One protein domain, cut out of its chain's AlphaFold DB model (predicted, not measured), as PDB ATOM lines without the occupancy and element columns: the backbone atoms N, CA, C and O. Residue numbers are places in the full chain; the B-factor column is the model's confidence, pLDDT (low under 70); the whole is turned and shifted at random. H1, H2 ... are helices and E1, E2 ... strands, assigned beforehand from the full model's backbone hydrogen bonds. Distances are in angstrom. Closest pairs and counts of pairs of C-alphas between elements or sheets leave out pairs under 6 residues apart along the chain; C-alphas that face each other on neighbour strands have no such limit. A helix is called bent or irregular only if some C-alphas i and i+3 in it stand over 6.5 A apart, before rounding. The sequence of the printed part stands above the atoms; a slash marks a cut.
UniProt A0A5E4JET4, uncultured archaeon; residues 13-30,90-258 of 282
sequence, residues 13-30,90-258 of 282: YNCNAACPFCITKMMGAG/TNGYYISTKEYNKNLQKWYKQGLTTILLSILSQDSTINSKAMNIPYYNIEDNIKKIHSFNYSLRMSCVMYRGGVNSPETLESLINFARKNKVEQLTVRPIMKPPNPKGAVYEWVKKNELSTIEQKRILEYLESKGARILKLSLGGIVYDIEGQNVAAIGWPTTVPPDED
ATOM      1  N   TYR A  13      -4.417   7.822   6.883       88.44
ATOM      2  CA  TYR A  13      -5.747   7.313   6.553       88.44
ATOM      3  C   TYR A  13      -6.038   7.284   5.048       88.44
ATOM      4  O   TYR A  13      -7.084   6.775   4.640       88.44
ATOM      5  N   ASN A  14      -5.127   7.801   4.215       90.69
ATOM      6  CA  ASN A  14      -5.284   7.742   2.768       90.69
ATOM      7  C   ASN A  14      -5.198   6.295   2.289       90.69
ATOM      8  O   ASN A  14      -4.332   5.521   2.693       90.69
ATOM      9  N   CYS A  15      -6.111   5.942   1.397       92.94
ATOM     10  CA  CYS A  15      -6.165   4.644   0.758       92.94
ATOM     11  C   CYS A  15      -6.645   4.857  -0.674       92.94
ATOM     12  O   CYS A  15      -7.616   5.575  -0.900       92.94
ATOM     13  N   ASN A  16      -5.973   4.230  -1.634       94.94
ATOM     14  CA  ASN A  16      -6.399   4.207  -3.034       94.94
ATOM     15  C   ASN A  16      -7.587   3.252  -3.265       94.94
ATOM     16  O   ASN A  16      -8.108   3.211  -4.372       94.94
ATOM     17  N   ALA A  17      -8.007   2.507  -2.234       95.00
ATOM     18  CA  ALA A  17      -9.178   1.638  -2.236       95.00
ATOM     19  C   ALA A  17     -10.363   2.252  -1.487       95.00
ATOM     20  O   ALA A  17     -10.215   2.972  -0.495       95.00
ATOM     21  N   ALA A  18     -11.569   1.877  -1.900       93.81
ATOM     22  CA  ALA A  18     -12.808   2.196  -1.205       93.81
ATOM     23  C   ALA A  18     -13.610   0.933  -0.866       93.81
ATOM     24  O   ALA A  18     -14.818   0.892  -1.081       93.81
ATOM     25  N   CYS A  19     -12.942  -0.061  -0.270       93.62
ATOM     26  CA  CYS A  19     -13.552  -1.328   0.125       93.62
ATOM     27  C   CYS A  19     -14.866  -1.129   0.910       93.62
ATOM     28  O   CYS A  19     -14.900  -0.343   1.869       93.62
ATOM     29  N   PRO A  20     -15.926  -1.881   0.578       92.31
ATOM     30  CA  PRO A  20     -17.274  -1.643   1.090       92.31
ATOM     31  C   PRO A  20     -17.497  -2.159   2.523       92.31
ATOM     32  O   PRO A  20     -18.566  -1.976   3.091       92.31
ATOM     33  N   PHE A  21     -16.469  -2.744   3.138       91.00
ATOM     34  CA  PHE A  21     -16.420  -3.189   4.539       91.00
ATOM     35  C   PHE A  21     -15.281  -2.499   5.317       91.00
ATOM     36  O   PHE A  21     -14.801  -3.012   6.328       91.00
ATOM     37  N   CYS A  22     -14.785  -1.355   4.836       90.38
ATOM     38  CA  CYS A  22     -13.647  -0.671   5.450       90.38
ATOM     39  C   CYS A  22     -13.938  -0.253   6.904       90.38
ATOM     40  O   CYS A  22     -14.731   0.657   7.163       90.38
ATOM     41  N   ILE A  23     -13.240  -0.884   7.854       86.25
ATOM     42  CA  ILE A  23     -13.384  -0.623   9.295       86.25
ATOM     43  C   ILE A  23     -13.039   0.831   9.627       86.25
ATOM     44  O   ILE A  23     -13.775   1.473  10.369       86.25
ATOM     45  N   THR A  24     -11.981   1.380   9.026       83.81
ATOM     46  CA  THR A  24     -11.567   2.777   9.223       83.81
ATOM     47  C   THR A  24     -12.692   3.761   8.889       83.81
ATOM     48  O   THR A  24     -12.930   4.705   9.643       83.81
ATOM     49  N   LYS A  25     -13.445   3.509   7.805       84.62
ATOM     50  CA  LYS A  25     -14.618   4.317   7.435       84.62
ATOM     51  C   LYS A  25     -15.782   4.116   8.410       84.62
ATOM     52  O   LYS A  25     -16.401   5.099   8.800       84.62
ATOM     53  N   MET A  26     -16.040   2.881   8.853       81.50
ATOM     54  CA  MET A  26     -17.071   2.596   9.869       81.50
ATOM     55  C   MET A  26     -16.770   3.239  11.232       81.50
ATOM     56  O   MET A  26     -17.697   3.495  11.995       81.50
ATOM     57  N   MET A  27     -15.492   3.493  11.534       78.19
ATOM     58  CA  MET A  27     -15.033   4.172  12.751       78.19
ATOM     59  C   MET A  27     -14.964   5.702  12.620       78.19
ATOM     60  O   MET A  27     -14.740   6.371  13.626       78.19
ATOM     61  N   GLY A  28     -15.143   6.265  11.417       68.81
ATOM     62  CA  GLY A  28     -15.101   7.714  11.183       68.81
ATOM     63  C   GLY A  28     -13.732   8.351  11.441       68.81
ATOM     64  O   GLY A  28     -13.662   9.455  11.977       68.81
ATOM     65  N   ALA A  29     -12.640   7.645  11.133       69.12
ATOM     66  CA  ALA A  29     -11.300   8.108  11.481       69.12
ATOM     67  C   ALA A  29     -10.850   9.362  10.689       69.12
ATOM     68  O   ALA A  29     -11.342   9.628   9.592       69.12
ATOM     69  N   GLY A  30      -9.931  10.138  11.283       62.44
ATOM     70  CA  GLY A  30      -9.464  11.441  10.780       62.44
ATOM     71  C   GLY A  30      -8.680  11.379   9.463       62.44
ATOM     72  O   GLY A  30      -8.421  10.308   8.936       62.44
ATOM     73  N   THR A  90      -1.127  -5.198   2.435       98.19
ATOM     74  CA  THR A  90      -1.445  -4.206   1.391       98.19
ATOM     75  C   THR A  90      -2.630  -4.647   0.529       98.19
ATOM     76  O   THR A  90      -2.951  -5.833   0.452       98.19
ATOM     77  N   ASN A  91      -3.280  -3.703  -0.156       97.56
ATOM     78  CA  ASN A  91      -4.200  -3.992  -1.258       97.56
ATOM     79  C   ASN A  91      -3.498  -4.413  -2.562       97.56
ATOM     80  O   ASN A  91      -4.163  -4.841  -3.495       97.56
ATOM     81  N   GLY A  92      -2.169  -4.302  -2.647       97.50
ATOM     82  CA  GLY A  92      -1.370  -4.833  -3.750       97.50
ATOM     83  C   GLY A  92      -1.298  -3.975  -5.012       97.50
ATOM     84  O   GLY A  92      -0.437  -4.256  -5.847       97.50
ATOM     85  N   TYR A  93      -2.118  -2.927  -5.160       97.94
ATOM     86  CA  TYR A  93      -2.156  -2.137  -6.396       97.94
ATOM     87  C   TYR A  93      -0.789  -1.524  -6.728       97.94
ATOM     88  O   TYR A  93      -0.252  -1.757  -7.808       97.94
ATOM     89  N   TYR A  94      -0.176  -0.802  -5.786       97.56
ATOM     90  CA  TYR A  94       1.125  -0.169  -6.020       97.56
ATOM     91  C   TYR A  94       2.252  -1.181  -6.191       97.56
ATOM     92  O   TYR A  94       3.129  -0.987  -7.027       97.56
ATOM     93  N   ILE A  95       2.193  -2.304  -5.472       97.00
ATOM     94  CA  ILE A  95       3.153  -3.399  -5.651       97.00
ATOM     95  C   ILE A  95       3.090  -3.951  -7.074       97.00
ATOM     96  O   ILE A  95       4.130  -4.331  -7.607       97.00
ATOM     97  N   SER A  96       1.930  -3.909  -7.734       97.25
ATOM     98  CA  SER A  96       1.809  -4.370  -9.118       97.25
ATOM     99  C   SER A  96       2.545  -3.456 -10.115       97.25
ATOM    100  O   SER A  96       3.073  -3.934 -11.121       97.25
ATOM    101  N   THR A  97       2.727  -2.162  -9.816       97.56
ATOM    102  CA  THR A  97       3.314  -1.192 -10.759       97.56
ATOM    103  C   THR A  97       4.842  -1.274 -10.831       97.56
ATOM    104  O   THR A  97       5.534  -1.532  -9.843       97.56
ATOM    105  N   LYS A  98       5.423  -1.041 -12.017       96.50
ATOM    106  CA  LYS A  98       6.887  -1.105 -12.226       96.50
ATOM    107  C   LYS A  98       7.670  -0.124 -11.344       96.50
ATOM    108  O   LYS A  98       8.813  -0.405 -10.988       96.50
ATOM    109  N   GLU A  99       7.056   0.994 -10.966       96.44
ATOM    110  CA  GLU A  99       7.661   2.031 -10.123       96.44
ATOM    111  C   GLU A  99       8.090   1.491  -8.752       96.44
ATOM    112  O   GLU A  99       9.117   1.909  -8.216       96.44
ATOM    113  N   TYR A 100       7.377   0.489  -8.225       97.31
ATOM    114  CA  TYR A 100       7.676  -0.112  -6.925       97.31
ATOM    115  C   TYR A 100       8.787  -1.163  -6.970       97.31
ATOM    116  O   TYR A 100       9.203  -1.632  -5.916       97.31
ATOM    117  N   ASN A 101       9.345  -1.512  -8.134       98.38
ATOM    118  CA  ASN A 101      10.397  -2.534  -8.225       98.38
ATOM    119  C   ASN A 101      11.628  -2.181  -7.375       98.38
ATOM    120  O   ASN A 101      12.166  -3.035  -6.670       98.38
ATOM    121  N   LYS A 102      12.054  -0.909  -7.395       98.19
ATOM    122  CA  LYS A 102      13.183  -0.436  -6.574       98.19
ATOM    123  C   LYS A 102      12.861  -0.514  -5.082       98.19
ATOM    124  O   LYS A 102      13.724  -0.875  -4.286       98.19
ATOM    125  N   ASN A 103      11.624  -0.194  -4.712       98.50
ATOM    126  CA  ASN A 103      11.146  -0.296  -3.341       98.50
ATOM    127  C   ASN A 103      11.102  -1.748  -2.867       98.50
ATOM    128  O   ASN A 103      11.660  -2.039  -1.821       98.50
ATOM    129  N   LEU A 104      10.540  -2.661  -3.661       98.50
ATOM    130  CA  LEU A 104      10.489  -4.090  -3.356       98.50
ATOM    131  C   LEU A 104      11.890  -4.675  -3.180       98.50
ATOM    132  O   LEU A 104      12.144  -5.350  -2.190       98.50
ATOM    133  N   GLN A 105      12.832  -4.365  -4.070       98.62
ATOM    134  CA  GLN A 105      14.208  -4.831  -3.900       98.62
ATOM    135  C   GLN A 105      14.854  -4.261  -2.629       98.62
ATOM    136  O   GLN A 105      15.588  -4.961  -1.931       98.62
ATOM    137  N   LYS A 106      14.597  -2.984  -2.326       98.44
ATOM    138  CA  LYS A 106      15.127  -2.328  -1.132       98.44
ATOM    139  C   LYS A 106      14.547  -2.933   0.147       98.44
ATOM    140  O   LYS A 106      15.317  -3.274   1.033       98.44
ATOM    141  N   TRP A 107      13.231  -3.090   0.236       98.62
ATOM    142  CA  TRP A 107      12.556  -3.612   1.425       98.62
ATOM    143  C   TRP A 107      12.966  -5.050   1.737       98.62
ATOM    144  O   TRP A 107      13.185  -5.360   2.903       98.62
ATOM    145  N   TYR A 108      13.185  -5.878   0.711       98.44
ATOM    146  CA  TYR A 108      13.693  -7.241   0.874       98.44
ATOM    147  C   TYR A 108      15.074  -7.230   1.538       98.44
ATOM    148  O   TYR A 108      15.305  -7.898   2.541       98.44
ATOM    149  N   LYS A 109      15.987  -6.378   1.042       97.81
ATOM    150  CA  LYS A 109      17.326  -6.197   1.633       97.81
ATOM    151  C   LYS A 109      17.291  -5.653   3.065       97.81
ATOM    152  O   LYS A 109      18.253  -5.853   3.794       97.81
ATOM    153  N   GLN A 110      16.215  -4.971   3.452       97.62
ATOM    154  CA  GLN A 110      16.001  -4.453   4.809       97.62
ATOM    155  C   GLN A 110      15.241  -5.437   5.715       97.62
ATOM    156  O   GLN A 110      14.798  -5.057   6.797       97.62
ATOM    157  N   GLY A 111      15.068  -6.690   5.283       97.75
ATOM    158  CA  GLY A 111      14.505  -7.761   6.103       97.75
ATOM    159  C   GLY A 111      12.992  -7.937   6.001       97.75
ATOM    160  O   GLY A 111      12.442  -8.732   6.755       97.75
ATOM    161  N   LEU A 112      12.294  -7.245   5.088       98.56
ATOM    162  CA  LEU A 112      10.902  -7.599   4.794       98.56
ATOM    163  C   LEU A 112      10.871  -9.012   4.192       98.56
ATOM    164  O   LEU A 112      11.485  -9.246   3.154       98.56
ATOM    165  N   THR A 113      10.153  -9.940   4.823       98.44
ATOM    166  CA  THR A 113      10.134 -11.357   4.418       98.44
ATOM    167  C   THR A 113       8.873 -11.722   3.651       98.44
ATOM    168  O   THR A 113       8.904 -12.572   2.760       98.44
ATOM    169  N   THR A 114       7.750 -11.091   3.996       98.81
ATOM    170  CA  THR A 114       6.428 -11.542   3.558       98.81
ATOM    171  C   THR A 114       5.568 -10.374   3.096       98.81
ATOM    172  O   THR A 114       5.514  -9.321   3.734       98.81
ATOM    173  N   ILE A 115       4.847 -10.567   1.994       98.81
ATOM    174  CA  ILE A 115       3.798  -9.649   1.546       98.81
ATOM    175  C   ILE A 115       2.457 -10.361   1.688       98.81
ATOM    176  O   ILE A 115       2.280 -11.469   1.196       98.81
ATOM    177  N   LEU A 116       1.497  -9.716   2.347       98.69
ATOM    178  CA  LEU A 116       0.117 -10.167   2.418       98.69
ATOM    179  C   LEU A 116      -0.757  -9.295   1.513       98.69
ATOM    180  O   LEU A 116      -0.960  -8.105   1.770       98.69
ATOM    181  N   LEU A 117      -1.307  -9.913   0.469       98.44
ATOM    182  CA  LEU A 117      -2.258  -9.302  -0.451       98.44
ATOM    183  C   LEU A 117      -3.686  -9.432   0.083       98.44
ATOM    184  O   LEU A 117      -4.218 -10.531   0.250       98.44
ATOM    185  N   SER A 118      -4.330  -8.295   0.326       97.62
ATOM    186  CA  SER A 118      -5.761  -8.238   0.621       97.62
ATOM    187  C   SER A 118      -6.555  -8.339  -0.674       97.62
ATOM    188  O   SER A 118      -6.394  -7.498  -1.555       97.62
ATOM    189  N   ILE A 119      -7.428  -9.338  -0.765       97.38
ATOM    190  CA  ILE A 119      -8.296  -9.563  -1.923       97.38
ATOM    191  C   ILE A 119      -9.748  -9.804  -1.498       97.38
ATOM    192  O   ILE A 119     -10.056 -10.087  -0.340       97.38
ATOM    193  N   LEU A 120     -10.648  -9.705  -2.466       96.12
ATOM    194  CA  LEU A 120     -12.078  -9.994  -2.357       96.12
ATOM    195  C   LEU A 120     -12.564 -11.042  -3.348       96.12
ATOM    196  O   LEU A 120     -13.657 -11.582  -3.193       96.12
ATOM    197  N   SER A 121     -11.736 -11.330  -4.342       96.06
ATOM    198  CA  SER A 121     -11.915 -12.402  -5.304       96.06
ATOM    199  C   SER A 121     -10.557 -12.725  -5.925       96.06
ATOM    200  O   SER A 121      -9.677 -11.864  -5.990       96.06
ATOM    201  N   GLN A 122     -10.394 -13.959  -6.383       96.12
ATOM    202  CA  GLN A 122      -9.316 -14.381  -7.273       96.12
ATOM    203  C   GLN A 122      -9.476 -13.813  -8.692       96.12
ATOM    204  O   GLN A 122      -8.497 -13.677  -9.423       96.12
ATOM    205  N   ASP A 123     -10.701 -13.446  -9.079       96.69
ATOM    206  CA  ASP A 123     -10.959 -12.731 -10.325       96.69
ATOM    207  C   ASP A 123     -10.536 -11.263 -10.172       96.69
ATOM    208  O   ASP A 123     -11.058 -10.524  -9.331       96.69
ATOM    209  N   SER A 124      -9.588 -10.835 -11.005       97.31
ATOM    210  CA  SER A 124      -8.983  -9.499 -10.935       97.31
ATOM    211  C   SER A 124      -9.982  -8.371 -11.211       97.31
ATOM    212  O   SER A 124      -9.891  -7.298 -10.606       97.31
ATOM    213  N   THR A 125     -10.968  -8.609 -12.078       96.50
ATOM    214  CA  THR A 125     -12.019  -7.643 -12.411       96.50
ATOM    215  C   THR A 125     -12.990  -7.498 -11.248       96.50
ATOM    216  O   THR A 125     -13.271  -6.377 -10.815       96.50
ATOM    217  N   ILE A 126     -13.456  -8.621 -10.692       95.62
ATOM    218  CA  ILE A 126     -14.338  -8.628  -9.518       95.62
ATOM    219  C   ILE A 126     -13.625  -7.981  -8.330       95.62
ATOM    220  O   ILE A 126     -14.203  -7.112  -7.680       95.62
ATOM    221  N   ASN A 127     -12.364  -8.339  -8.080       96.62
ATOM    222  CA  ASN A 127     -11.567  -7.784  -6.990       96.62
ATOM    223  C   ASN A 127     -11.413  -6.263  -7.108       96.62
ATOM    224  O   ASN A 127     -11.720  -5.534  -6.165       96.62
ATOM    225  N   SER A 128     -10.997  -5.779  -8.283       96.38
ATOM    226  CA  SER A 128     -10.774  -4.348  -8.516       96.38
ATOM    227  C   SER A 128     -12.070  -3.549  -8.373       96.38
ATOM    228  O   SER A 128     -12.090  -2.510  -7.711       96.38
ATOM    229  N   LYS A 129     -13.179  -4.075  -8.911       96.25
ATOM    230  CA  LYS A 129     -14.513  -3.477  -8.775       96.25
ATOM    231  C   LYS A 129     -14.981  -3.458  -7.320       96.25
ATOM    232  O   LYS A 129     -15.452  -2.429  -6.846       96.25
ATOM    233  N   ALA A 130     -14.837  -4.570  -6.603       94.88
ATOM    234  CA  ALA A 130     -15.280  -4.693  -5.219       94.88
ATOM    235  C   ALA A 130     -14.470  -3.801  -4.270       94.88
ATOM    236  O   ALA A 130     -15.037  -3.182  -3.378       94.88
ATOM    237  N   MET A 131     -13.156  -3.686  -4.469       95.50
ATOM    238  CA  MET A 131     -12.303  -2.790  -3.679       95.50
ATOM    239  C   MET A 131     -12.372  -1.331  -4.150       95.50
ATOM    240  O   MET A 131     -11.884  -0.447  -3.443       95.50
ATOM    241  N   ASN A 132     -12.978  -1.077  -5.316       96.38
ATOM    242  CA  ASN A 132     -12.967   0.205  -6.018       96.38
ATOM    243  C   ASN A 132     -11.542   0.777  -6.110       96.38
ATOM    244  O   ASN A 132     -11.254   1.871  -5.621       96.38
ATOM    245  N   ILE A 133     -10.653  -0.032  -6.682       96.25
ATOM    246  CA  ILE A 133      -9.254   0.285  -6.987       96.25
ATOM    247  C   ILE A 133      -9.029   0.183  -8.493       96.25
ATOM    248  O   ILE A 133      -9.774  -0.537  -9.165       96.25
ATOM    249  N   PRO A 134      -8.005   0.858  -9.045       96.50
ATOM    250  CA  PRO A 134      -7.669   0.669 -10.444       96.50
ATOM    251  C   PRO A 134      -7.298  -0.793 -10.712       96.50
ATOM    252  O   PRO A 134      -6.714  -1.466  -9.859       96.50
ATOM    253  N   TYR A 135      -7.655  -1.267 -11.903       97.44
ATOM    254  CA  TYR A 135      -7.437  -2.653 -12.292       97.44
ATOM    255  C   TYR A 135      -5.954  -3.035 -12.235       97.44
ATOM    256  O   TYR A 135      -5.091  -2.306 -12.728       97.44
ATOM    257  N   TYR A 136      -5.678  -4.214 -11.685       96.81
ATOM    258  CA  TYR A 136      -4.407  -4.915 -11.831       96.81
ATOM    259  C   TYR A 136      -4.666  -6.421 -11.877       96.81
ATOM    260  O   TYR A 136      -5.607  -6.919 -11.257       96.81
ATOM    261  N   ASN A 137      -3.826  -7.147 -12.611       98.00
ATOM    262  CA  ASN A 137      -3.895  -8.600 -12.660       98.00
ATOM    263  C   ASN A 137      -3.263  -9.186 -11.384       98.00
ATOM    264  O   ASN A 137      -2.091  -8.939 -11.089       98.00
ATOM    265  N   ILE A 138      -4.050  -9.940 -10.615       98.06
ATOM    266  CA  ILE A 138      -3.606 -10.544  -9.354       98.06
ATOM    267  C   ILE A 138      -2.521 -11.593  -9.610       98.06
ATOM    268  O   ILE A 138      -1.507 -11.572  -8.925       98.06
ATOM    269  N   GLU A 139      -2.690 -12.469 -10.602       98.38
ATOM    270  CA  GLU A 139      -1.719 -13.521 -10.935       98.38
ATOM    271  C   GLU A 139      -0.357 -12.932 -11.350       98.38
ATOM    272  O   GLU A 139       0.686 -13.398 -10.888       98.38
ATOM    273  N   ASP A 140      -0.346 -11.853 -12.136       98.38
ATOM    274  CA  ASP A 140       0.897 -11.152 -12.487       98.38
ATOM    275  C   ASP A 140       1.552 -10.502 -11.264       98.38
ATOM    276  O   ASP A 140       2.778 -10.510 -11.124       98.38
ATOM    277  N   ASN A 141       0.743  -9.971 -10.341       98.19
ATOM    278  CA  ASN A 141       1.243  -9.405  -9.093       98.19
ATOM    279  C   ASN A 141       1.880 -10.484  -8.201       98.19
ATOM    280  O   ASN A 141       2.948 -10.257  -7.636       98.19
ATOM    281  N   ILE A 142       1.278 -11.676  -8.132       98.75
ATOM    282  CA  ILE A 142       1.835 -12.837  -7.421       98.75
ATOM    283  C   ILE A 142       3.191 -13.225  -8.020       98.75
ATOM    284  O   ILE A 142       4.194 -13.270  -7.305       98.75
ATOM    285  N   LYS A 143       3.254 -13.418  -9.345       98.62
ATOM    286  CA  LYS A 143       4.500 -13.751 -10.062       98.62
ATOM    287  C   LYS A 143       5.593 -12.720  -9.796       98.62
ATOM    288  O   LYS A 143       6.745 -13.075  -9.548       98.62
ATOM    289  N   LYS A 144       5.228 -11.438  -9.809       98.50
ATOM    290  CA  LYS A 144       6.143 -10.344  -9.508       98.50
ATOM    291  C   LYS A 144       6.666 -10.415  -8.077       98.50
ATOM    292  O   LYS A 144       7.874 -10.330  -7.891       98.50
ATOM    293  N   ILE A 145       5.801 -10.574  -7.078       98.62
ATOM    294  CA  ILE A 145       6.205 -10.668  -5.668       98.62
ATOM    295  C   ILE A 145       7.189 -11.827  -5.463       98.62
ATOM    296  O   ILE A 145       8.265 -11.613  -4.902       98.62
ATOM    297  N   HIS A 146       6.891 -13.004  -6.021       98.69
ATOM    298  CA  HIS A 146       7.795 -14.156  -5.967       98.69
ATOM    299  C   HIS A 146       9.128 -13.905  -6.684       98.69
ATOM    300  O   HIS A 146      10.165 -14.356  -6.208       98.69
ATOM    301  N   SER A 147       9.153 -13.130  -7.776       98.50
ATOM    302  CA  SER A 147      10.409 -12.775  -8.465       98.50
ATOM    303  C   SER A 147      11.376 -11.936  -7.612       98.50
ATOM    304  O   SER A 147      12.564 -11.868  -7.918       98.50
ATOM    305  N   PHE A 148      10.885 -11.324  -6.528       98.44
ATOM    306  CA  PHE A 148      11.701 -10.641  -5.520       98.44
ATOM    307  C   PHE A 148      12.022 -11.521  -4.296       98.44
ATOM    308  O   PHE A 148      12.597 -11.011  -3.338       98.44
ATOM    309  N   ASN A 149      11.706 -12.822  -4.334       98.06
ATOM    310  CA  ASN A 149      11.921 -13.821  -3.275       98.06
ATOM    311  C   ASN A 149      11.112 -13.617  -1.984       98.06
ATOM    312  O   ASN A 149      11.444 -14.190  -0.950       98.06
ATOM    313  N   TYR A 150      10.046 -12.819  -2.020       98.69
ATOM    314  CA  TYR A 150       9.124 -12.740  -0.890       98.69
ATOM    315  C   TYR A 150       8.281 -14.005  -0.785       98.69
ATOM    316  O   TYR A 150       7.784 -14.491  -1.801       98.69
ATOM    317  N   SER A 151       8.009 -14.440   0.447       98.56
ATOM    318  CA  SER A 151       6.829 -15.266   0.698       98.56
ATOM    319  C   SER A 151       5.571 -14.424   0.504       98.56
ATOM    320  O   SER A 151       5.528 -13.237   0.856       98.56
ATOM    321  N   LEU A 152       4.521 -15.043  -0.008       98.56
ATOM    322  CA  LEU A 152       3.252 -14.413  -0.279       98.56
ATOM    323  C   LEU A 152       2.127 -15.045   0.545       98.56
ATOM    324  O   LEU A 152       1.855 -16.243   0.526       98.56
ATOM    325  N   ARG A 153       1.365 -14.180   1.206       98.56
ATOM    326  CA  ARG A 153       0.084 -14.540   1.811       98.56
ATOM    327  C   ARG A 153      -1.043 -13.829   1.086       98.56
ATOM    328  O   ARG A 153      -0.895 -12.705   0.613       98.56
ATOM    329  N   MET A 154      -2.205 -14.459   1.043       98.56
ATOM    330  CA  MET A 154      -3.439 -13.814   0.606       98.56
ATOM    331  C   MET A 154      -4.421 -13.761   1.766       98.56
ATOM    332  O   MET A 154      -4.531 -14.710   2.531       98.56
ATOM    333  N   SER A 155      -5.155 -12.661   1.902       97.75
ATOM    334  CA  SER A 155      -6.271 -12.544   2.839       97.75
ATOM    335  C   SER A 155      -7.534 -12.191   2.075       97.75
ATOM    336  O   SER A 155      -7.663 -11.068   1.589       97.75
ATOM    337  N   CYS A 156      -8.500 -13.103   2.062       97.88
ATOM    338  CA  CYS A 156      -9.820 -12.880   1.502       97.88
ATOM    339  C   CYS A 156     -10.842 -12.562   2.600       97.88
ATOM    340  O   CYS A 156     -11.020 -13.327   3.551       97.88
ATOM    341  N   VAL A 157     -11.515 -11.416   2.471       96.38
ATOM    342  CA  VAL A 157     -12.717 -11.118   3.264       96.38
ATOM    343  C   VAL A 157     -13.927 -11.653   2.509       96.38
ATOM    344  O   VAL A 157     -14.173 -11.261   1.372       96.38
ATOM    345  N   MET A 158     -14.683 -12.532   3.156       96.25
ATOM    346  CA  MET A 158     -15.821 -13.228   2.564       96.25
ATOM    347  C   MET A 158     -17.105 -12.404   2.698       96.25
ATOM    348  O   MET A 158     -17.402 -11.871   3.772       96.25
ATOM    349  N   TYR A 159     -17.865 -12.294   1.609       95.75
ATOM    350  CA  TYR A 159     -19.104 -11.513   1.529       95.75
ATOM    351  C   TYR A 159     -19.971 -11.974   0.350       95.75
ATOM    352  O   TYR A 159     -19.464 -12.524  -0.629       95.75
ATOM    353  N   ARG A 160     -21.283 -11.713   0.405       95.12
ATOM    354  CA  ARG A 160     -22.211 -12.008  -0.697       95.12
ATOM    355  C   ARG A 160     -21.846 -11.195  -1.941       95.12
ATOM    356  O   ARG A 160     -21.873  -9.969  -1.908       95.12
ATOM    357  N   GLY A 161     -21.527 -11.879  -3.037       89.50
ATOM    358  CA  GLY A 161     -21.034 -11.258  -4.274       89.50
ATOM    359  C   GLY A 161     -19.511 -11.308  -4.445       89.50
ATOM    360  O   GLY A 161     -18.999 -10.771  -5.425       89.50
ATOM    361  N   GLY A 162     -18.797 -11.937  -3.510       92.50
ATOM    362  CA  GLY A 162     -17.418 -12.397  -3.673       92.50
ATOM    363  C   GLY A 162     -17.335 -13.878  -3.316       92.50
ATOM    364  O   GLY A 162     -18.174 -14.667  -3.740       92.50
ATOM    365  N   VAL A 163     -16.355 -14.249  -2.495       96.06
ATOM    366  CA  VAL A 163     -16.269 -15.608  -1.941       96.06
ATOM    367  C   VAL A 163     -17.261 -15.757  -0.785       96.06
ATOM    368  O   VAL A 163     -17.152 -15.059   0.225       96.06
ATOM    369  N   ASN A 164     -18.243 -16.647  -0.934       96.12
ATOM    370  CA  ASN A 164     -19.386 -16.763  -0.021       96.12
ATOM    371  C   ASN A 164     -19.957 -18.179   0.149       96.12
ATOM    372  O   ASN A 164     -20.969 -18.343   0.829       96.12
ATOM    373  N   SER A 165     -19.346 -19.190  -0.458       97.44
ATOM    374  CA  SER A 165     -19.820 -20.574  -0.430       97.44
ATOM    375  C   SER A 165     -18.641 -21.555  -0.454       97.44
ATOM    376  O   SER A 165     -17.531 -21.146  -0.802       97.44
ATOM    377  N   PRO A 166     -18.854 -22.840  -0.124       97.94
ATOM    378  CA  PRO A 166     -17.847 -23.885  -0.308       97.94
ATOM    379  C   PRO A 166     -17.246 -23.923  -1.721       97.94
ATOM    380  O   PRO A 166     -16.038 -24.042  -1.876       97.94
ATOM    381  N   GLU A 167     -18.067 -23.748  -2.755       97.81
ATOM    382  CA  GLU A 167     -17.647 -23.828  -4.158       97.81
ATOM    383  C   GLU A 167     -16.769 -22.634  -4.556       97.81
ATOM    384  O   GLU A 167     -15.735 -22.789  -5.208       97.81
ATOM    385  N   THR A 168     -17.154 -21.425  -4.137       97.88
ATOM    386  CA  THR A 168     -16.349 -20.219  -4.392       97.88
ATOM    387  C   THR A 168     -15.057 -20.223  -3.578       97.88
ATOM    388  O   THR A 168     -14.024 -19.769  -4.073       97.88
ATOM    389  N   LEU A 169     -15.088 -20.769  -2.359       98.31
ATOM    390  CA  LEU A 169     -13.901 -20.973  -1.534       98.31
ATOM    391  C   LEU A 169     -12.949 -21.986  -2.172       98.31
ATOM    392  O   LEU A 169     -11.760 -21.705  -2.271       98.31
ATOM    393  N   GLU A 170     -13.459 -23.111  -2.661       98.38
ATOM    394  CA  GLU A 170     -12.650 -24.121  -3.342       98.38
ATOM    395  C   GLU A 170     -11.994 -23.566  -4.612       98.38
ATOM    396  O   GLU A 170     -10.817 -23.805  -4.881       98.38
ATOM    397  N   SER A 171     -12.707 -22.730  -5.372       98.31
ATOM    398  CA  SER A 171     -12.110 -22.007  -6.502       98.31
ATOM    399  C   SER A 171     -10.951 -21.097  -6.064       98.31
ATOM    400  O   SER A 171      -9.911 -21.057  -6.725       98.31
ATOM    401  N   LEU A 172     -11.094 -20.401  -4.932       98.69
ATOM    402  CA  LEU A 172     -10.035 -19.561  -4.375       98.69
ATOM    403  C   LEU A 172      -8.843 -20.387  -3.854       98.69
ATOM    404  O   LEU A 172      -7.698 -19.993  -4.074       98.69
ATOM    405  N   ILE A 173      -9.087 -21.527  -3.202       98.75
ATOM    406  CA  ILE A 173      -8.041 -22.452  -2.732       98.75
ATOM    407  C   ILE A 173      -7.233 -22.972  -3.925       98.75
ATOM    408  O   ILE A 173      -6.006 -22.880  -3.925       98.75
ATOM    409  N   ASN A 174      -7.912 -23.427  -4.979       98.62
ATOM    410  CA  ASN A 174      -7.263 -23.889  -6.204       98.62
ATOM    411  C   ASN A 174      -6.460 -22.781  -6.892       98.62
ATOM    412  O   ASN A 174      -5.353 -23.024  -7.376       98.62
ATOM    413  N   PHE A 175      -6.973 -21.547  -6.902       98.75
ATOM    414  CA  PHE A 175      -6.226 -20.397  -7.402       98.75
ATOM    415  C   PHE A 175      -4.954 -20.139  -6.585       98.75
ATOM    416  O   PHE A 175      -3.887 -19.950  -7.174       98.75
ATOM    417  N   ALA A 176      -5.043 -20.148  -5.252       98.75
ATOM    418  CA  ALA A 176      -3.895 -19.958  -4.368       98.75
ATOM    419  C   ALA A 176      -2.828 -21.040  -4.607       98.75
ATOM    420  O   ALA A 176      -1.662 -20.715  -4.838       98.75
ATOM    421  N   ARG A 177      -3.258 -22.305  -4.689       98.44
ATOM    422  CA  ARG A 177      -2.392 -23.465  -4.925       98.44
ATOM    423  C   ARG A 177      -1.692 -23.391  -6.277       98.44
ATOM    424  O   ARG A 177      -0.468 -23.491  -6.349       98.44
ATOM    425  N   LYS A 178      -2.450 -23.133  -7.351       98.44
ATOM    426  CA  LYS A 178      -1.918 -22.962  -8.717       98.44
ATOM    427  C   LYS A 178      -0.833 -21.884  -8.770       98.44
ATOM    428  O   LYS A 178       0.161 -22.043  -9.476       98.44
ATOM    429  N   ASN A 179      -1.025 -20.795  -8.029       98.62
ATOM    430  CA  ASN A 179      -0.118 -19.651  -8.015       98.62
ATOM    431  C   ASN A 179       0.961 -19.723  -6.924       98.62
ATOM    432  O   ASN A 179       1.714 -18.763  -6.772       98.62
ATOM    433  N   LYS A 180       1.077 -20.856  -6.215       98.25
ATOM    434  CA  LYS A 180       2.071 -21.105  -5.158       98.25
ATOM    435  C   LYS A 180       2.017 -20.088  -4.015       98.25
ATOM    436  O   LYS A 180       3.050 -19.660  -3.524       98.25
ATOM    437  N   VAL A 181       0.817 -19.682  -3.617       98.56
ATOM    438  CA  VAL A 181       0.614 -18.801  -2.461       98.56
ATOM    439  C   VAL A 181       0.853 -19.607  -1.185       98.56
ATOM    440  O   VAL A 181       0.140 -20.580  -0.930       98.56
ATOM    441  N   GLU A 182       1.810 -19.197  -0.355       98.38
ATOM    442  CA  GLU A 182       2.232 -19.964   0.823       98.38
ATOM    443  C   GLU A 182       1.128 -20.106   1.869       98.38
ATOM    444  O   GLU A 182       1.051 -21.129   2.544       98.38
ATOM    445  N   GLN A 183       0.253 -19.107   2.006       98.31
ATOM    446  CA  GLN A 183      -0.942 -19.230   2.837       98.31
ATOM    447  C   GLN A 183      -2.096 -18.368   2.331       98.31
ATOM    448  O   GLN A 183      -1.959 -17.162   2.105       98.31
ATOM    449  N   LEU A 184      -3.276 -18.978   2.281       98.62
ATOM    450  CA  LEU A 184      -4.546 -18.302   2.077       98.62
ATOM    451  C   LEU A 184      -5.259 -18.123   3.420       98.62
ATOM    452  O   LEU A 184      -5.577 -19.089   4.095       98.62
ATOM    453  N   THR A 185      -5.559 -16.892   3.808       97.88
ATOM    454  CA  THR A 185      -6.399 -16.575   4.965       97.88
ATOM    455  C   THR A 185      -7.802 -16.201   4.505       97.88
ATOM    456  O   THR A 185      -7.957 -15.328   3.653       97.88
ATOM    457  N   VAL A 186      -8.830 -16.800   5.097       97.44
ATOM    458  CA  VAL A 186     -10.241 -16.476   4.858       97.44
ATOM    459  C   VAL A 186     -10.927 -16.064   6.153       97.44
ATOM    460  O   VAL A 186     -10.694 -16.634   7.224       97.44
ATOM    461  N   ARG A 187     -11.763 -15.030   6.066       94.62
ATOM    462  CA  ARG A 187     -12.450 -14.466   7.232       94.62
ATOM    463  C   ARG A 187     -13.778 -13.814   6.869       94.62
ATOM    464  O   ARG A 187     -13.878 -13.230   5.787       94.62
ATOM    465  N   PRO A 188     -14.768 -13.821   7.774       93.25
ATOM    466  CA  PRO A 188     -15.975 -13.028   7.602       93.25
ATOM    467  C   PRO A 188     -15.672 -11.528   7.760       93.25
ATOM    468  O   PRO A 188     -14.593 -11.113   8.207       93.25
ATOM    469  N   ILE A 189     -16.646 -10.687   7.409       91.75
ATOM    470  CA  ILE A 189     -16.563  -9.245   7.664       91.75
ATOM    471  C   ILE A 189     -16.518  -8.990   9.176       91.75
ATOM    472  O   ILE A 189     -17.399  -9.403   9.927       91.75
ATOM    473  N   MET A 190     -15.513  -8.233   9.621       85.50
ATOM    474  CA  MET A 190     -15.422  -7.763  11.002       85.50
ATOM    475  C   MET A 190     -16.154  -6.429  11.182       85.50
ATOM    476  O   MET A 190     -15.995  -5.509  10.378       85.50
ATOM    477  N   LYS A 191     -16.885  -6.296  12.292       83.81
ATOM    478  CA  LYS A 191     -17.597  -5.071  12.682       83.81
ATOM    479  C   LYS A 191     -16.899  -4.420  13.890       83.81
ATOM    480  O   LYS A 191     -16.617  -5.126  14.857       83.81
ATOM    481  N   PRO A 192     -16.574  -3.110  13.862       80.56
ATOM    482  CA  PRO A 192     -16.100  -2.408  15.058       80.56
ATOM    483  C   PRO A 192     -17.227  -2.297  16.105       80.56
ATOM    484  O   PRO A 192     -18.385  -2.473  15.740       80.56
ATOM    485  N   PRO A 193     -16.934  -1.957  17.379       73.75
ATOM    486  CA  PRO A 193     -17.945  -1.906  18.446       73.75
ATOM    487  C   PRO A 193     -19.115  -0.942  18.193       73.75
ATOM    488  O   PRO A 193     -20.224  -1.194  18.639       73.75
ATOM    489  N   ASN A 194     -18.875   0.158  17.475       80.25
ATOM    490  CA  ASN A 194     -19.883   1.178  17.169       80.25
ATOM    491  C   ASN A 194     -19.858   1.518  15.670       80.25
ATOM    492  O   ASN A 194     -19.408   2.608  15.305       80.25
ATOM    493  N   PRO A 195     -20.257   0.585  14.787       82.62
ATOM    494  CA  PRO A 195     -20.180   0.788  13.348       82.62
ATOM    495  C   PRO A 195     -21.277   1.754  12.892       82.62
ATOM    496  O   PRO A 195     -22.424   1.650  13.323       82.62
ATOM    497  N   LYS A 196     -20.936   2.715  12.030       83.88
ATOM    498  CA  LYS A 196     -21.885   3.722  11.529       83.88
ATOM    499  C   LYS A 196     -21.669   4.021  10.044       83.88
ATOM    500  O   LYS A 196     -20.634   3.690   9.466       83.88
ATOM    501  N   GLY A 197     -22.651   4.694   9.449       87.00
ATOM    502  CA  GLY A 197     -22.584   5.234   8.089       87.00
ATOM    503  C   GLY A 197     -22.901   4.224   6.983       87.00
ATOM    504  O   GLY A 197     -23.182   3.054   7.234       87.00
ATOM    505  N   ALA A 198     -22.831   4.687   5.733       89.25
ATOM    506  CA  ALA A 198     -23.228   3.916   4.549       89.25
ATOM    507  C   ALA A 198     -22.469   2.585   4.385       89.25
ATOM    508  O   ALA A 198     -23.026   1.607   3.893       89.25
ATOM    509  N   VAL A 199     -21.213   2.528   4.838       90.19
ATOM    510  CA  VAL A 199     -20.402   1.300   4.829       90.19
ATOM    511  C   VAL A 199     -21.038   0.227   5.716       90.19
ATOM    512  O   VAL A 199     -21.147  -0.923   5.305       90.19
ATOM    513  N   TYR A 200     -21.527   0.593   6.903       91.56
ATOM    514  CA  TYR A 200     -22.188  -0.363   7.790       91.56
ATOM    515  C   TYR A 200     -23.517  -0.874   7.211       91.56
ATOM    516  O   TYR A 200     -23.813  -2.065   7.303       91.56
ATOM    517  N   GLU A 201     -24.284  -0.008   6.543       93.00
ATOM    518  CA  GLU A 201     -25.505  -0.419   5.834       93.00
ATOM    519  C   GLU A 201     -25.218  -1.421   4.712       93.00
ATOM    520  O   GLU A 201     -25.964  -2.385   4.533       93.00
ATOM    521  N   TRP A 202     -24.113  -1.235   3.985       94.56
ATOM    522  CA  TRP A 202     -23.667  -2.211   2.996       94.56
ATOM    523  C   TRP A 202     -23.272  -3.539   3.654       94.56
ATOM    524  O   TRP A 202     -23.691  -4.596   3.179       94.56
ATOM    525  N   VAL A 203     -22.529  -3.498   4.767       94.38
ATOM    526  CA  VAL A 203     -22.107  -4.702   5.503       94.38
ATOM    527  C   VAL A 203     -23.312  -5.529   5.943       94.38
ATOM    528  O   VAL A 203     -23.334  -6.721   5.665       94.38
ATOM    529  N   LYS A 204     -24.349  -4.922   6.532       93.88
ATOM    530  CA  LYS A 204     -25.558  -5.655   6.964       93.88
ATOM    531  C   LYS A 204     -26.237  -6.431   5.830       93.88
ATOM    532  O   LYS A 204     -26.796  -7.499   6.056       93.88
ATOM    533  N   LYS A 205     -26.200  -5.898   4.605       94.75
ATOM    534  CA  LYS A 205     -26.817  -6.530   3.428       94.75
ATOM    535  C   LYS A 205     -25.955  -7.654   2.844       94.75
ATOM    536  O   LYS A 205     -26.490  -8.624   2.311       94.75
ATOM    537  N   ASN A 206     -24.631  -7.535   2.950       96.19
ATOM    538  CA  ASN A 206     -23.684  -8.387   2.225       96.19
ATOM    539  C   ASN A 206     -22.861  -9.321   3.122       96.19
ATOM    540  O   ASN A 206     -22.138 -10.170   2.605       96.19
ATOM    541  N   GLU A 207     -22.950  -9.205   4.447       95.31
ATOM    542  CA  GLU A 207     -22.308 -10.155   5.353       95.31
ATOM    543  C   GLU A 207     -22.939 -11.545   5.253       95.31
ATOM    544  O   GLU A 207     -24.147 -11.684   5.062       95.31
ATOM    545  N   LEU A 208     -22.117 -12.582   5.405       95.31
ATOM    546  CA  LEU A 208     -22.598 -13.957   5.441       95.31
ATOM    547  C   LEU A 208     -23.388 -14.201   6.730       95.31
ATOM    548  O   LEU A 208     -22.942 -13.842   7.820       95.31
ATOM    549  N   SER A 209     -24.537 -14.854   6.610       93.75
ATOM    550  CA  SER A 209     -25.314 -15.359   7.741       93.75
ATOM    551  C   SER A 209     -24.540 -16.439   8.495       93.75
ATOM    552  O   SER A 209     -23.647 -17.083   7.946       93.75
ATOM    553  N   THR A 210     -24.924 -16.707   9.742       91.69
ATOM    554  CA  THR A 210     -24.332 -17.787  10.546       91.69
ATOM    555  C   THR A 210     -24.408 -19.148   9.846       91.69
ATOM    556  O   THR A 210     -23.484 -19.944   9.963       91.69
ATOM    557  N   ILE A 211     -25.476 -19.407   9.082       93.69
ATOM    558  CA  ILE A 211     -25.650 -20.658   8.330       93.69
ATOM    559  C   ILE A 211     -24.651 -20.734   7.169       93.69
ATOM    560  O   ILE A 211     -23.977 -21.749   7.012       93.69
ATOM    561  N   GLU A 212     -24.514 -19.663   6.380       94.94
ATOM    562  CA  GLU A 212     -23.515 -19.588   5.300       94.94
ATOM    563  C   GLU A 212     -22.095 -19.756   5.858       94.94
ATOM    564  O   GLU A 212     -21.305 -20.538   5.330       94.94
ATOM    565  N   GLN A 213     -21.792 -19.084   6.974       94.31
ATOM    566  CA  GLN A 213     -20.502 -19.197   7.648       94.31
ATOM    567  C   GLN A 213     -20.224 -20.622   8.143       94.31
ATOM    568  O   GLN A 213     -19.135 -21.148   7.927       94.31
ATOM    569  N   LYS A 214     -21.217 -21.272   8.762       93.88
ATOM    570  CA  LYS A 214     -21.108 -22.654   9.236       93.88
ATOM    571  C   LYS A 214     -20.828 -23.623   8.087       93.88
ATOM    572  O   LYS A 214     -19.922 -24.432   8.216       93.88
ATOM    573  N   ARG A 215     -21.519 -23.484   6.950       96.12
ATOM    574  CA  ARG A 215     -21.295 -24.332   5.763       96.12
ATOM    575  C   ARG A 215     -19.866 -24.235   5.227       96.12
ATOM    576  O   ARG A 215     -19.297 -25.237   4.815       96.12
ATOM    577  N   ILE A 216     -19.283 -23.036   5.231       96.38
ATOM    578  CA  ILE A 216     -17.884 -22.820   4.834       96.38
ATOM    579  C   ILE A 216     -16.922 -23.518   5.798       96.38
ATOM    580  O   ILE A 216     -15.956 -24.141   5.366       96.38
ATOM    581  N   LEU A 217     -17.176 -23.419   7.100       94.75
ATOM    582  CA  LEU A 217     -16.334 -24.074   8.094       94.75
ATOM    583  C   LEU A 217     -16.460 -25.594   8.018       94.75
ATOM    584  O   LEU A 217     -15.444 -26.266   7.953       94.75
ATOM    585  N   GLU A 218     -17.675 -26.136   7.934       95.75
ATOM    586  CA  GLU A 218     -17.910 -27.575   7.736       95.75
ATOM    587  C   GLU A 218     -17.205 -28.096   6.484       95.75
ATOM    588  O   GLU A 218     -16.629 -29.179   6.503       95.75
ATOM    589  N   TYR A 219     -17.189 -27.302   5.413       97.31
ATOM    590  CA  TYR A 219     -16.420 -27.621   4.222       97.31
ATOM    591  C   TYR A 219     -14.916 -27.748   4.522       97.31
ATOM    592  O   TYR A 219     -14.334 -28.789   4.215       97.31
ATOM    593  N   LEU A 220     -14.306 -26.744   5.168       96.62
ATOM    594  CA  LEU A 220     -12.888 -26.777   5.556       96.62
ATOM    595  C   LEU A 220     -12.566 -27.971   6.468       96.62
ATOM    596  O   LEU A 220     -11.556 -28.633   6.262       96.62
ATOM    597  N   GLU A 221     -13.441 -28.278   7.424       95.12
ATOM    598  CA  GLU A 221     -13.310 -29.423   8.337       95.12
ATOM    599  C   GLU A 221     -13.419 -30.768   7.616       95.12
ATOM    600  O   GLU A 221     -12.718 -31.718   7.949       95.12
ATOM    601  N   SER A 222     -14.304 -30.863   6.622       96.75
ATOM    602  CA  SER A 222     -14.515 -32.098   5.862       96.75
ATOM    603  C   SER A 222     -13.406 -32.382   4.848       96.75
ATOM    604  O   SER A 222     -13.200 -33.534   4.470       96.75
ATOM    605  N   LYS A 223     -12.722 -31.335   4.368       96.75
ATOM    606  CA  LYS A 223     -11.719 -31.422   3.297       96.75
ATOM    607  C   LYS A 223     -10.284 -31.291   3.783       96.75
ATOM    608  O   LYS A 223      -9.390 -31.804   3.118       96.75
ATOM    609  N   GLY A 224     -10.059 -30.587   4.886       95.56
ATOM    610  CA  GLY A 224      -8.730 -30.236   5.362       95.56
ATOM    611  C   GLY A 224      -8.342 -30.929   6.657       95.56
ATOM    612  O   GLY A 224      -9.162 -31.122   7.552       95.56
ATOM    613  N   ALA A 225      -7.053 -31.229   6.798       96.69
ATOM    614  CA  ALA A 225      -6.483 -31.627   8.078       96.69
ATOM    615  C   ALA A 225      -6.168 -30.374   8.906       96.69
ATOM    616  O   ALA A 225      -5.488 -29.470   8.426       96.69
ATOM    617  N   ARG A 226      -6.625 -30.300  10.160       95.50
ATOM    618  CA  ARG A 226      -6.212 -29.216  11.067       95.50
ATOM    619  C   ARG A 226      -4.739 -29.392  11.426       95.50
ATOM    620  O   ARG A 226      -4.379 -30.402  12.022       95.50
ATOM    621  N   ILE A 227      -3.913 -28.398  11.114       95.50
ATOM    622  CA  ILE A 227      -2.458 -28.465  11.340       95.50
ATOM    623  C   ILE A 227      -1.954 -27.471  12.389       95.50
ATOM    624  O   ILE A 227      -0.899 -27.689  12.974       95.50
ATOM    625  N   LEU A 228      -2.689 -26.384  12.649       91.81
ATOM    626  CA  LEU A 228      -2.292 -25.386  13.645       91.81
ATOM    627  C   LEU A 228      -3.508 -24.641  14.203       91.81
ATOM    628  O   LEU A 228      -4.383 -24.210  13.452       91.81
ATOM    629  N   LYS A 229      -3.527 -24.426  15.521       88.44
ATOM    630  CA  LYS A 229      -4.395 -23.438  16.173       88.44
ATOM    631  C   LYS A 229      -3.596 -22.149  16.355       88.44
ATOM    632  O   LYS A 229      -2.525 -22.166  16.952       88.44
ATOM    633  N   LEU A 230      -4.107 -21.040  15.832       84.69
ATOM    634  CA  LEU A 230      -3.553 -19.707  16.040       84.69
ATOM    635  C   LEU A 230      -4.018 -19.165  17.392       84.69
ATOM    636  O   LEU A 230      -5.169 -19.346  17.790       84.69
ATOM    637  N   SER A 231      -3.144 -18.423  18.057       74.00
ATOM    638  CA  SER A 231      -3.375 -17.828  19.379       74.00
ATOM    639  C   SER A 231      -4.588 -16.900  19.459       74.00
ATOM    640  O   SER A 231      -5.263 -16.823  20.482       74.00
ATOM    641  N   LEU A 232      -4.925 -16.237  18.349       72.81
ATOM    642  CA  LEU A 232      -6.107 -15.384  18.233       72.81
ATOM    643  C   LEU A 232      -7.384 -16.151  17.828       72.81
ATOM    644  O   LEU A 232      -8.296 -15.572  17.237       72.81
ATOM    645  N   GLY A 233      -7.427 -17.459  18.095       76.81
ATOM    646  CA  GLY A 233      -8.573 -18.341  17.852       76.81
ATOM    647  C   GLY A 233      -8.640 -18.954  16.451       76.81
ATOM    648  O   GLY A 233      -9.422 -19.867  16.219       76.81
ATOM    649  N   GLY A 234      -7.820 -18.511  15.498       86.25
ATOM    650  CA  GLY A 234      -7.842 -19.042  14.130       86.25
ATOM    651  C   GLY A 234      -7.438 -20.517  14.027       86.25
ATOM    652  O   GLY A 234      -6.681 -21.017  14.852       86.25
ATOM    653  N   ILE A 235      -7.893 -21.205  12.981       92.94
ATOM    654  CA  ILE A 235      -7.476 -22.583  12.668       92.94
ATOM    655  C   ILE A 235      -6.829 -22.591  11.287       92.94
ATOM    656  O   ILE A 235      -7.344 -21.973  10.356       92.94
ATOM    657  N   VAL A 236      -5.702 -23.283  11.159       95.94
ATOM    658  CA  VAL A 236      -5.038 -23.544   9.884       95.94
ATOM    659  C   VAL A 236      -5.315 -24.978   9.459       95.94
ATOM    660  O   VAL A 236      -5.083 -25.915  10.228       95.94
ATOM    661  N   TYR A 237      -5.776 -25.121   8.225       97.94
ATOM    662  CA  TYR A 237      -6.024 -26.385   7.554       97.94
ATOM    663  C   TYR A 237      -4.966 -26.614   6.476       97.94
ATOM    664  O   TYR A 237      -4.551 -25.672   5.797       97.94
ATOM    665  N   ASP A 238      -4.567 -27.866   6.302       98.00
ATOM    666  CA  ASP A 238      -3.936 -28.357   5.085       98.00
ATOM    667  C   ASP A 238      -5.023 -28.942   4.176       98.00
ATOM    668  O   ASP A 238      -5.675 -29.923   4.538       98.00
ATOM    669  N   ILE A 239      -5.241 -28.313   3.020       97.88
ATOM    670  CA  ILE A 239      -6.174 -28.779   1.990       97.88
ATOM    671  C   ILE A 239      -5.362 -29.128   0.746       97.88
ATOM    672  O   ILE A 239      -5.083 -28.267  -0.097       97.88
ATOM    673  N   GLU A 240      -4.983 -30.404   0.656       95.81
ATOM    674  CA  GLU A 240      -4.185 -30.974  -0.439       95.81
ATOM    675  C   GLU A 240      -2.884 -30.185  -0.692       95.81
ATOM    676  O   GLU A 240      -2.568 -29.794  -1.818       95.81
ATOM    677  N   GLY A 241      -2.145 -29.889   0.378       96.06
ATOM    678  CA  GLY A 241      -0.893 -29.137   0.351       96.06
ATOM    679  C   GLY A 241      -1.064 -27.615   0.374       96.06
ATOM    680  O   GLY A 241      -0.066 -26.899   0.443       96.06
ATOM    681  N   GLN A 242      -2.294 -27.087   0.321       98.31
ATOM    682  CA  GLN A 242      -2.541 -25.654   0.485       98.31
ATOM    683  C   GLN A 242      -2.812 -25.318   1.953       98.31
ATOM    684  O   GLN A 242      -3.791 -25.771   2.539       98.31
ATOM    685  N   ASN A 243      -1.998 -24.423   2.513       98.12
ATOM    686  CA  ASN A 243      -2.225 -23.842   3.832       98.12
ATOM    687  C   ASN A 243      -3.390 -22.834   3.772       98.12
ATOM    688  O   ASN A 243      -3.287 -21.800   3.095       98.12
ATOM    689  N   VAL A 244      -4.490 -23.141   4.466       98.31
ATOM    690  CA  VAL A 244      -5.703 -22.316   4.532       98.31
ATOM    691  C   VAL A 244      -6.009 -21.944   5.982       98.31
ATOM    692  O   VAL A 244      -6.395 -22.787   6.785       98.31
ATOM    693  N   ALA A 245      -5.867 -20.670   6.333       96.38
ATOM    694  CA  ALA A 245      -6.173 -20.145   7.659       96.38
ATOM    695  C   ALA A 245      -7.597 -19.570   7.714       96.38
ATOM    696  O   ALA A 245      -7.912 -18.598   7.031       96.38
ATOM    697  N   ALA A 246      -8.449 -20.116   8.576       94.88
ATOM    698  CA  ALA A 246      -9.765 -19.573   8.885       94.88
ATOM    699  C   ALA A 246      -9.693 -18.759  10.183       94.88
ATOM    700  O   ALA A 246      -9.447 -19.313  11.257       94.88
ATOM    701  N   ILE A 247      -9.906 -17.442  10.103       90.31
ATOM    702  CA  ILE A 247      -9.787 -16.543  11.264       90.31
ATOM    703  C   ILE A 247     -11.035 -15.680  11.474       90.31
ATOM    704  O   ILE A 247     -11.695 -15.282  10.517       90.31
ATOM    705  N   GLY A 248     -11.318 -15.327  12.732       80.56
ATOM    706  CA  GLY A 248     -12.379 -14.375  13.082       80.56
ATOM    707  C   GLY A 248     -13.800 -14.928  12.955       80.56
ATOM    708  O   GLY A 248     -14.731 -14.151  12.741       80.56
ATOM    709  N   TRP A 249     -13.969 -16.245  13.067       77.88
ATOM    710  CA  TRP A 249     -15.267 -16.906  12.966       77.88
ATOM    711  C   TRP A 249     -15.923 -17.043  14.349       77.88
ATOM    712  O   TRP A 249     -15.229 -17.341  15.318       77.88
ATOM    713  N   PRO A 250     -17.249 -16.889  14.492       60.91
ATOM    714  CA  PRO A 250     -17.913 -16.987  15.800       60.91
ATOM    715  C   PRO A 250     -17.722 -18.333  16.516       60.91
ATOM    716  O   PRO A 250     -17.784 -18.396  17.736       60.91
ATOM    717  N   THR A 251     -17.507 -19.406  15.755       53.88
ATOM    718  CA  THR A 251     -17.291 -20.771  16.254       53.88
ATOM    719  C   THR A 251     -15.823 -21.085  16.531       53.88
ATOM    720  O   THR A 251     -15.518 -22.169  17.024       53.88
ATOM    721  N   THR A 252     -14.905 -20.167  16.211       54.12
ATOM    722  CA  THR A 252     -13.513 -20.316  16.633       54.12
ATOM    723  C   THR A 252     -13.390 -20.043  18.127       54.12
ATOM    724  O   THR A 252     -14.017 -19.118  18.643       54.12
ATOM    725  N   VAL A 253     -12.617 -20.886  18.820       48.03
ATOM    726  CA  VAL A 253     -12.369 -20.782  20.266       48.03
ATOM    727  C   VAL A 253     -11.931 -19.348  20.581       48.03
ATOM    728  O   VAL A 253     -11.104 -18.816  19.832       48.03
ATOM    729  N   PRO A 254     -12.474 -18.701  21.633       50.31
ATOM    730  CA  PRO A 254     -12.030 -17.370  22.018       50.31
ATOM    731  C   PRO A 254     -10.499 -17.345  22.152       50.31
ATOM    732  O   PRO A 254      -9.910 -18.353  22.550       50.31
ATOM    733  N   PRO A 255      -9.852 -16.235  21.756       55.34
ATOM    734  CA  PRO A 255      -8.405 -16.100  21.876       55.34
ATOM    735  C   PRO A 255      -7.979 -16.393  23.316       55.34
ATOM    736  O   PRO A 255      -8.695 -16.013  24.246       55.34
ATOM    737  N   ASP A 256      -6.841 -17.069  23.481       51.38
ATOM    738  CA  ASP A 256      -6.286 -17.334  24.809       51.38
ATOM    739  C   ASP A 256      -6.085 -15.989  25.546       51.38
ATOM    740  O   ASP A 256      -5.807 -14.968  24.914       51.38
ATOM    741  N   GLU A 257      -6.258 -15.972  26.873       47.56
ATOM    742  CA  GLU A 257      -6.318 -14.748  27.702       47.56
ATOM    743  C   GLU A 257      -5.011 -13.922  27.727       47.56
ATOM    744  O   GLU A 257      -4.970 -12.820  28.280       47.56
ATOM    745  N   ASP A 258      -3.948 -14.422  27.096       53.97
ATOM    746  CA  ASP A 258      -2.628 -13.806  27.060       53.97
ATOM    747  C   ASP A 258      -2.490 -12.653  26.045       53.97
ATOM    748  O   ASP A 258      -3.165 -12.546  25.018       53.97
TER     749      ASP A 258
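This is residues 13 to 30 and 90 to 258 of the 282 residues of a protein of uncultured archaeon (UniProt A0A5E4JET4). What shape does the model show? One strongly twisted sheet of six strands runs through the domain, with H5, H6 and H8 along one face as a second layer. Toward edge strand E1, H2 packs on H5 and leads into H3, while H1 and H7 pack on each other off the sheet. What builds it? The printed part has 187 residues with eight named helices and six named strands, in the order H1 H2 H3 E1 H4 H5 E2 H6 E3 H7 H8 E4 E5 E6; its class is mixed, helices and strands. The mixed sheet runs E1 E2 E3 E6 E5 E4. The whole is compact and rounded, with a radius of gyration of the C-alphas of 16.7 A and spans of 45 by 41 by 37 A.

Where do the elements before E2 lie? H1 is residues 23 to 26, with C-alpha 23 at (-13.384, -0.623, 9.295), H2 93 to 96, and H3 98 to 109, which is irregular: C-alphas 99 and 102 are 7.0 A apart. E1 is 114 to 119, H4 124 to 131 and H5 138 to 147. Where do the others lie? E2 is 151 to 158, 22.8 A long, H6 166 to 178, 18.0 A, E3 183 to 188, H7 197 to 206 and H8 210 to 223, 19.9 A. E4 is 225 to 229, E5 235 to 239 and E6 242 to 246, ending at C-alpha 246 (-9.765, -19.573, 8.885).

How are the strands joined? E1 and E2 are parallel, with N 117 and O 153 2.8 A apart, as are E2 and E3, N 185 and O 154 2.7 A, and E3 and E6, N 186 and O 245 2.8 A. E4, E5 and E6 form a meander, each the antiparallel neighbour of the one before, in two hairpins, with N 236 and O 228 2.8 A apart and N 237 and O 244 2.8 A. Which helices are on the sheet? H5, height over the sheet 9.9 A, H6, 8.0 A, and H8, 10.0 A, run along the strands; H4 only grazes the sheet. H6 and H8 touch, closest C-alphas Pro 166 and Ile 216 at 5.3 A. What of the rest? H1 touches H7, closest C-alphas Met 26 and Val 199 at 6.2 A, and H2 touches H5, Ser 96 and Asn 141 at 5.1 A. In H4, H5, H6 and H8 every O i to N i+4 pair is within hydrogen-bond range, in H3 6 of 8 and in H7 5 of 6; H1 and H2 are too short for one.

Is anything missing? Residues 31 to 89 are not printed, and C-alphas 30 and 90 are 19.9 A apart across the cut. Of the links printed whole, none is long. Where is confidence low? Residues 28 to 30 and 250 to 258 have pLDDT under 70.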